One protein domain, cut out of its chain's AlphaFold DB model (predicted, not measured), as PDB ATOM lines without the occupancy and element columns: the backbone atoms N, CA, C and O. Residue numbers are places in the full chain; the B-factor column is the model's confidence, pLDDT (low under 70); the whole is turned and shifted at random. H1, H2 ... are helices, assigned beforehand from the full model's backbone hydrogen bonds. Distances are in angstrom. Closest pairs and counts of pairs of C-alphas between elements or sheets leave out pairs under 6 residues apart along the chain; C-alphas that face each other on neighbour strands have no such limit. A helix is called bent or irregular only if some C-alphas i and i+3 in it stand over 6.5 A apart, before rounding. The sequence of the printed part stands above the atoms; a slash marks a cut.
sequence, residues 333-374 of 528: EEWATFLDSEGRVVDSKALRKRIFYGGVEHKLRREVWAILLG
ATOM      1  N   GLU A 333      31.543  -7.623  -7.556       93.44
ATOM      2  CA  GLU A 333      30.428  -7.213  -8.420       93.44
ATOM      3  C   GLU A 333      29.082  -7.609  -7.810       93.44
ATOM      4  O   GLU A 333      28.174  -6.791  -7.707       93.44
ATOM      5  N   GLU A 334      28.978  -8.849  -7.329       94.19
ATOM      6  CA  GLU A 334      27.773  -9.345  -6.669       94.19
ATOM      7  C   GLU A 334      27.544  -8.630  -5.328       94.19
ATOM      8  O   GLU A 334      26.412  -8.276  -5.008       94.19
ATOM      9  N   TRP A 335      28.604  -8.347  -4.565       95.12
ATOM     10  CA  TRP A 335      28.512  -7.570  -3.326       95.12
ATOM     11  C   TRP A 335      27.874  -6.196  -3.546       95.12
ATOM     12  O   TRP A 335      26.974  -5.825  -2.796       95.12
ATOM     13  N   ALA A 336      28.258  -5.489  -4.612       94.06
ATOM     14  CA  ALA A 336      27.683  -4.189  -4.946       94.06
ATOM     15  C   ALA A 336      26.167  -4.252  -5.204       94.06
ATOM     16  O   ALA A 336      25.465  -3.291  -4.907       94.06
ATOM     17  N   THR A 337      25.635  -5.383  -5.686       95.06
ATOM     18  CA  THR A 337      24.183  -5.550  -5.903       95.06
ATOM     19  C   THR A 337      23.376  -5.660  -4.607       95.06
ATOM     20  O   THR A 337      22.176  -5.396  -4.608       95.06
ATOM     21  N   PHE A 338      24.020  -6.030  -3.495       94.50
ATOM     22  CA  PHE A 338      23.382  -6.078  -2.177       94.50
ATOM     23  C   PHE A 338      23.347  -4.716  -1.479       94.50
ATOM     24  O   PHE A 338      22.718  -4.604  -0.423       94.50
ATOM     25  N   LEU A 339      24.015  -3.706  -2.040       94.69
ATOM     26  CA  LEU A 339      24.130  -2.371  -1.474       94.69
ATOM     27  C   LEU A 339      23.290  -1.366  -2.265       94.69
ATOM     28  O   LEU A 339      23.183  -1.449  -3.487       94.69
ATOM     29  N   ASP A 340      22.703  -0.397  -1.568       93.38
ATOM     30  CA  ASP A 340      22.104   0.772  -2.210       93.38
ATOM     31  C   ASP A 340      23.151   1.863  -2.510       93.38
ATOM     32  O   ASP A 340      24.335   1.737  -2.194       93.38
ATOM     33  N   SER A 341      22.713   2.974  -3.111       92.69
ATOM     34  CA  SER A 341      23.586   4.111  -3.442       92.69
ATOM     35  C   SER A 341      24.237   4.783  -2.227       92.69
ATOM     36  O   SER A 341      25.201   5.526  -2.390       92.69
ATOM     37  N   GLU A 342      23.709   4.559  -1.024       92.06
ATOM     38  CA  GLU A 342      24.218   5.113   0.235       92.06
ATOM     39  C   GLU A 342      25.050   4.085   1.025       92.06
ATOM     40  O   GLU A 342      25.622   4.419   2.068       92.06
ATOM     41  N   GLY A 343      25.165   2.851   0.523       91.12
ATOM     42  CA  GLY A 343      25.932   1.756   1.112       91.12
ATOM     43  C   GLY A 343      25.164   0.878   2.095       91.12
ATOM     44  O   GLY A 343      25.787   0.039   2.750       91.12
ATOM     45  N   ARG A 344      23.845   1.039   2.233       93.94
ATOM     46  CA  ARG A 344      23.010   0.197   3.105       93.94
ATOM     47  C   ARG A 344      22.763  -1.158   2.463       93.94
ATOM     48  O   ARG A 344      22.635  -1.259   1.246       93.94
ATOM     49  N   VAL A 345      22.663  -2.199   3.280       94.94
ATOM     50  CA  VAL A 345      22.358  -3.550   2.802       94.94
ATOM     51  C   VAL A 345      20.858  -3.678   2.542       94.94
ATOM     52  O   VAL A 345      20.075  -3.720   3.483       94.94
ATOM     53  N   VAL A 346      20.470  -3.825   1.275       91.94
ATOM     54  CA  VAL A 346      19.060  -3.852   0.843       91.94
ATOM     55  C   VAL A 346      18.314  -5.083   1.370       91.94
ATOM     56  O   VAL A 346      17.192  -4.976   1.860       91.94
ATOM     57  N   ASP A 347      18.936  -6.266   1.298       92.69
ATOM     58  CA  ASP A 347      18.365  -7.511   1.830       92.69
ATOM     59  C   ASP A 347      19.390  -8.294   2.663       92.69
ATOM     60  O   ASP A 347      20.162  -9.129   2.177       92.69
ATOM     61  N   SER A 348      19.348  -8.065   3.978       93.56
ATOM     62  CA  SER A 348      20.219  -8.750   4.940       93.56
ATOM     63  C   SER A 348      19.977 -10.262   5.031       93.56
ATOM     64  O   SER A 348      20.867 -11.007   5.461       93.56
ATOM     65  N   LYS A 349      18.782 -10.765   4.692       94.00
ATOM     66  CA  LYS A 349      18.472 -12.204   4.744       94.00
ATOM     67  C   LYS A 349      19.042 -12.906   3.520       94.00
ATOM     68  O   LYS A 349      19.698 -13.939   3.683       94.00
ATOM     69  N   ALA A 350      18.843 -12.342   2.331       93.19
ATOM     70  CA  ALA A 350      19.420 -12.861   1.095       93.19
ATOM     71  C   ALA A 350      20.952 -12.846   1.149       93.19
ATOM     72  O   ALA A 350      21.573 -13.873   0.870       93.19
ATOM     73  N   LEU A 351      21.554 -11.753   1.633       94.00
ATOM     74  CA  LEU A 351      23.004 -11.654   1.811       94.00
ATOM     75  C   LEU A 351      23.549 -12.765   2.722       94.00
ATOM     76  O   LEU A 351      24.468 -13.493   2.351       94.00
ATOM     77  N   ARG A 352      22.955 -12.950   3.911       94.31
ATOM     78  CA  ARG A 352      23.380 -14.010   4.844       94.31
ATOM     79  C   ARG A 352      23.229 -15.402   4.239       94.31
ATOM     80  O   ARG A 352      24.105 -16.241   4.434       94.31
ATOM     81  N   LYS A 353      22.157 -15.644   3.478       92.44
ATOM     82  CA  LYS A 353      21.949 -16.908   2.758       92.44
ATOM     83  C   LYS A 353      23.044 -17.125   1.708       92.44
ATOM     84  O   LYS A 353      23.625 -18.206   1.658       92.44
ATOM     85  N   ARG A 354      23.368 -16.105   0.912       93.56
ATOM     86  CA  ARG A 354      24.414 -16.164  -0.118       93.56
ATOM     87  C   ARG A 354      25.797 -16.445   0.474       93.56
ATOM     88  O   ARG A 354      26.519 -17.312  -0.024       93.56
ATOM     89  N   ILE A 355      26.128 -15.776   1.577       95.00
ATOM     90  CA  ILE A 355      27.374 -15.989   2.324       95.00
ATOM     91  C   ILE A 355      27.415 -17.389   2.945       95.00
ATOM     92  O   ILE A 355      28.459 -18.035   2.918       95.00
ATOM     93  N   PHE A 356      26.297 -17.897   3.464       93.00
ATOM     94  CA  PHE A 356      26.231 -19.248   4.025       93.00
ATOM     95  C   PHE A 356      26.583 -20.328   2.988       93.00
ATOM     96  O   PHE A 356      27.359 -21.235   3.290       93.00
ATOM     97  N   TYR A 357      26.069 -20.215   1.757       90.44
ATOM     98  CA  TYR A 357      26.296 -21.220   0.712       90.44
ATOM     99  C   TYR A 357      27.630 -21.087  -0.031       90.44
ATOM    100  O   TYR A 357      28.125 -22.101  -0.527       90.44
ATOM    101  N   GLY A 358      28.211 -19.885  -0.126       92.12
ATOM    102  CA  GLY A 358      29.443 -19.667  -0.900       92.12
ATOM    103  C   GLY A 358      30.642 -19.122  -0.127       92.12
ATOM    104  O   GLY A 358      31.781 -19.303  -0.542       92.12
ATOM    105  N   GLY A 359      30.434 -18.520   1.039       94.75
ATOM    106  CA  GLY A 359      31.464 -17.750   1.734       94.75
ATOM    107  C   GLY A 359      31.746 -16.403   1.061       94.75
ATOM    108  O   GLY A 359      30.954 -15.914   0.257       94.75
ATOM    109  N   VAL A 360      32.882 -15.798   1.416       96.31
ATOM    110  CA  VAL A 360      33.264 -14.436   1.006       96.31
ATOM    111  C   VAL A 360      34.683 -14.437   0.444       96.31
ATOM    112  O   VAL A 360      35.593 -15.043   1.035       96.31
ATOM    113  N   GLU A 361      34.877 -13.756  -0.684       96.06
ATOM    114  CA  GLU A 361      36.195 -13.534  -1.276       96.06
ATOM    115  C   GLU A 361      37.089 -12.732  -0.320       96.06
ATOM    116  O   GLU A 361      36.623 -11.845   0.390       96.06
ATOM    117  N   HIS A 362      38.390 -13.038  -0.284       93.44
ATOM    118  CA  HIS A 362      39.311 -12.469   0.703       93.44
ATOM    119  C   HIS A 362      39.291 -10.937   0.766       93.44
ATOM    120  O   HIS A 362      39.223 -10.397   1.869       93.44
ATOM    121  N   LYS A 363      39.263 -10.267  -0.391       93.44
ATOM    122  CA  LYS A 363      39.280  -8.799  -0.512       93.44
ATOM    123  C   LYS A 363      38.061  -8.117   0.110       93.44
ATOM    124  O   LYS A 363      38.149  -6.970   0.523       93.44
ATOM    125  N   LEU A 364      36.935  -8.826   0.192       95.19
ATOM    126  CA  LEU A 364      35.694  -8.309   0.765       95.19
ATOM    127  C   LEU A 364      35.544  -8.625   2.252       95.19
ATOM    128  O   LEU A 364      34.654  -8.083   2.905       95.19
ATOM    129  N   ARG A 365      36.373  -9.519   2.808       95.50
ATOM    130  CA  ARG A 365      36.179 -10.002   4.183       95.50
ATOM    131  C   ARG A 365      36.211  -8.871   5.190       95.50
ATOM    132  O   ARG A 365      35.375  -8.894   6.078       95.50
ATOM    133  N   ARG A 366      37.103  -7.892   5.030       94.38
ATOM    134  CA  ARG A 366      37.202  -6.751   5.944       94.38
ATOM    135  C   ARG A 366      35.865  -6.013   6.083       94.38
ATOM    136  O   ARG A 366      35.334  -5.906   7.184       94.38
ATOM    137  N   GLU A 367      35.275  -5.589   4.964       92.94
ATOM    138  CA  GLU A 367      33.995  -4.867   4.964       92.94
ATOM    139  C   GLU A 367      32.826  -5.766   5.394       92.94
ATOM    140  O   GLU A 367      32.018  -5.402   6.249       92.94
ATOM    141  N   VAL A 368      32.748  -6.980   4.845       95.19
ATOM    142  CA  VAL A 368      31.624  -7.885   5.105       95.19
ATOM    143  C   VAL A 368      31.639  -8.394   6.550       95.19
ATOM    144  O   VAL A 368      30.582  -8.508   7.169       95.19
ATOM    145  N   TRP A 369      32.808  -8.686   7.128       96.12
ATOM    146  CA  TRP A 369      32.915  -9.146   8.518       96.12
ATOM    147  C   TRP A 369      32.534  -8.062   9.513       96.12
ATOM    148  O   TRP A 369      31.873  -8.386  10.497       96.12
ATOM    149  N   ALA A 370      32.869  -6.797   9.246       94.38
ATOM    150  CA  ALA A 370      32.428  -5.683  10.080       94.38
ATOM    151  C   ALA A 370      30.893  -5.665  10.226       94.38
ATOM    152  O   ALA A 370      30.370  -5.463  11.322       94.38
ATOM    153  N   ILE A 371      30.162  -5.978   9.152       94.88
ATOM    154  CA  ILE A 371      28.697  -6.096   9.180       94.88
ATOM    155  C   ILE A 371      28.248  -7.406   9.856       94.88
ATOM    156  O   ILE A 371      27.389  -7.391  10.736       94.88
ATOM    157  N   LEU A 372      28.828  -8.557   9.491       95.12
ATOM    158  CA  LEU A 372      28.414  -9.873  10.015       95.12
ATOM    159  C   LEU A 372      28.663 -10.054  11.518       95.12
ATOM    160  O   LEU A 372      27.892 -10.747  12.190       95.12
ATOM    161  N   LEU A 373      29.752  -9.483  12.033       94.56
ATOM    162  CA  LEU A 373      30.085  -9.516  13.455       94.56
ATOM    163  C   LEU A 373      29.215  -8.545  14.258       94.56
ATOM    164  O   LEU A 373      29.071  -8.743  15.459       94.56
ATOM    165  N   GLY A 374      28.586  -7.567  13.598       92.44
ATOM    166  CA  GLY A 374      27.722  -6.568  14.223       92.44
ATOM    167  C   GLY A 374      28.434  -5.273  14.614       92.44
ATOM    168  O   GLY A 374      27.850  -4.470  15.334       92.44
TER     169      GLY A 374
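What this domain is: This is residues 333 to 374 of the 528 residues of the protein "Rab-GAP TBC domain-containing protein" of Corchorus capsularis (UniProt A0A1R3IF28). What shape do the parts make? From residue 333, short H1, then H2 and H3 stand round an open middle, and residues 338 to 347 loop out between H1 and H2. What is the make-up? The 42 printed residues hold three named helices, H1, H2, H3, and no named strand: all helix, compact, radius of gyration of the C-alphas 9.7 A, spans 23 by 22 by 19 A.

Where its parts are: Where does H1 lie? Residues 333 to 337, from C-alpha 333 at (30.428, -7.213, -8.420), 6.9 A. And the others? H2 is residues 348 to 358, 15.4 A; H3 is 362 to 373, 16.0 A, ending at (30.085, -9.516, 13.455).

How they stand to each other: Which helices meet? H2 and H3 are near each other; H1 is apart from H2 and only just from H3, closest 8.3 A. Are the backbones even? Every O i to N i+4 pair is within hydrogen-bond range in H2, 6 of 8 in H3 and 0 of 1 in H1, whose i+3 pairs are 2 of 2. H3 is irregular: C-alphas 363 and 366 are 7.1 A apart.

The domain as a whole: How large is it? The farthest C-alphas, of Glu 342 and Tyr 357, are 26.4 A apart. Any cut, long link or low confidence? The printed part has no cut; H1 to H2 is a short link, H2 to H3 tight; no printed residue is under 70 in pLDDT.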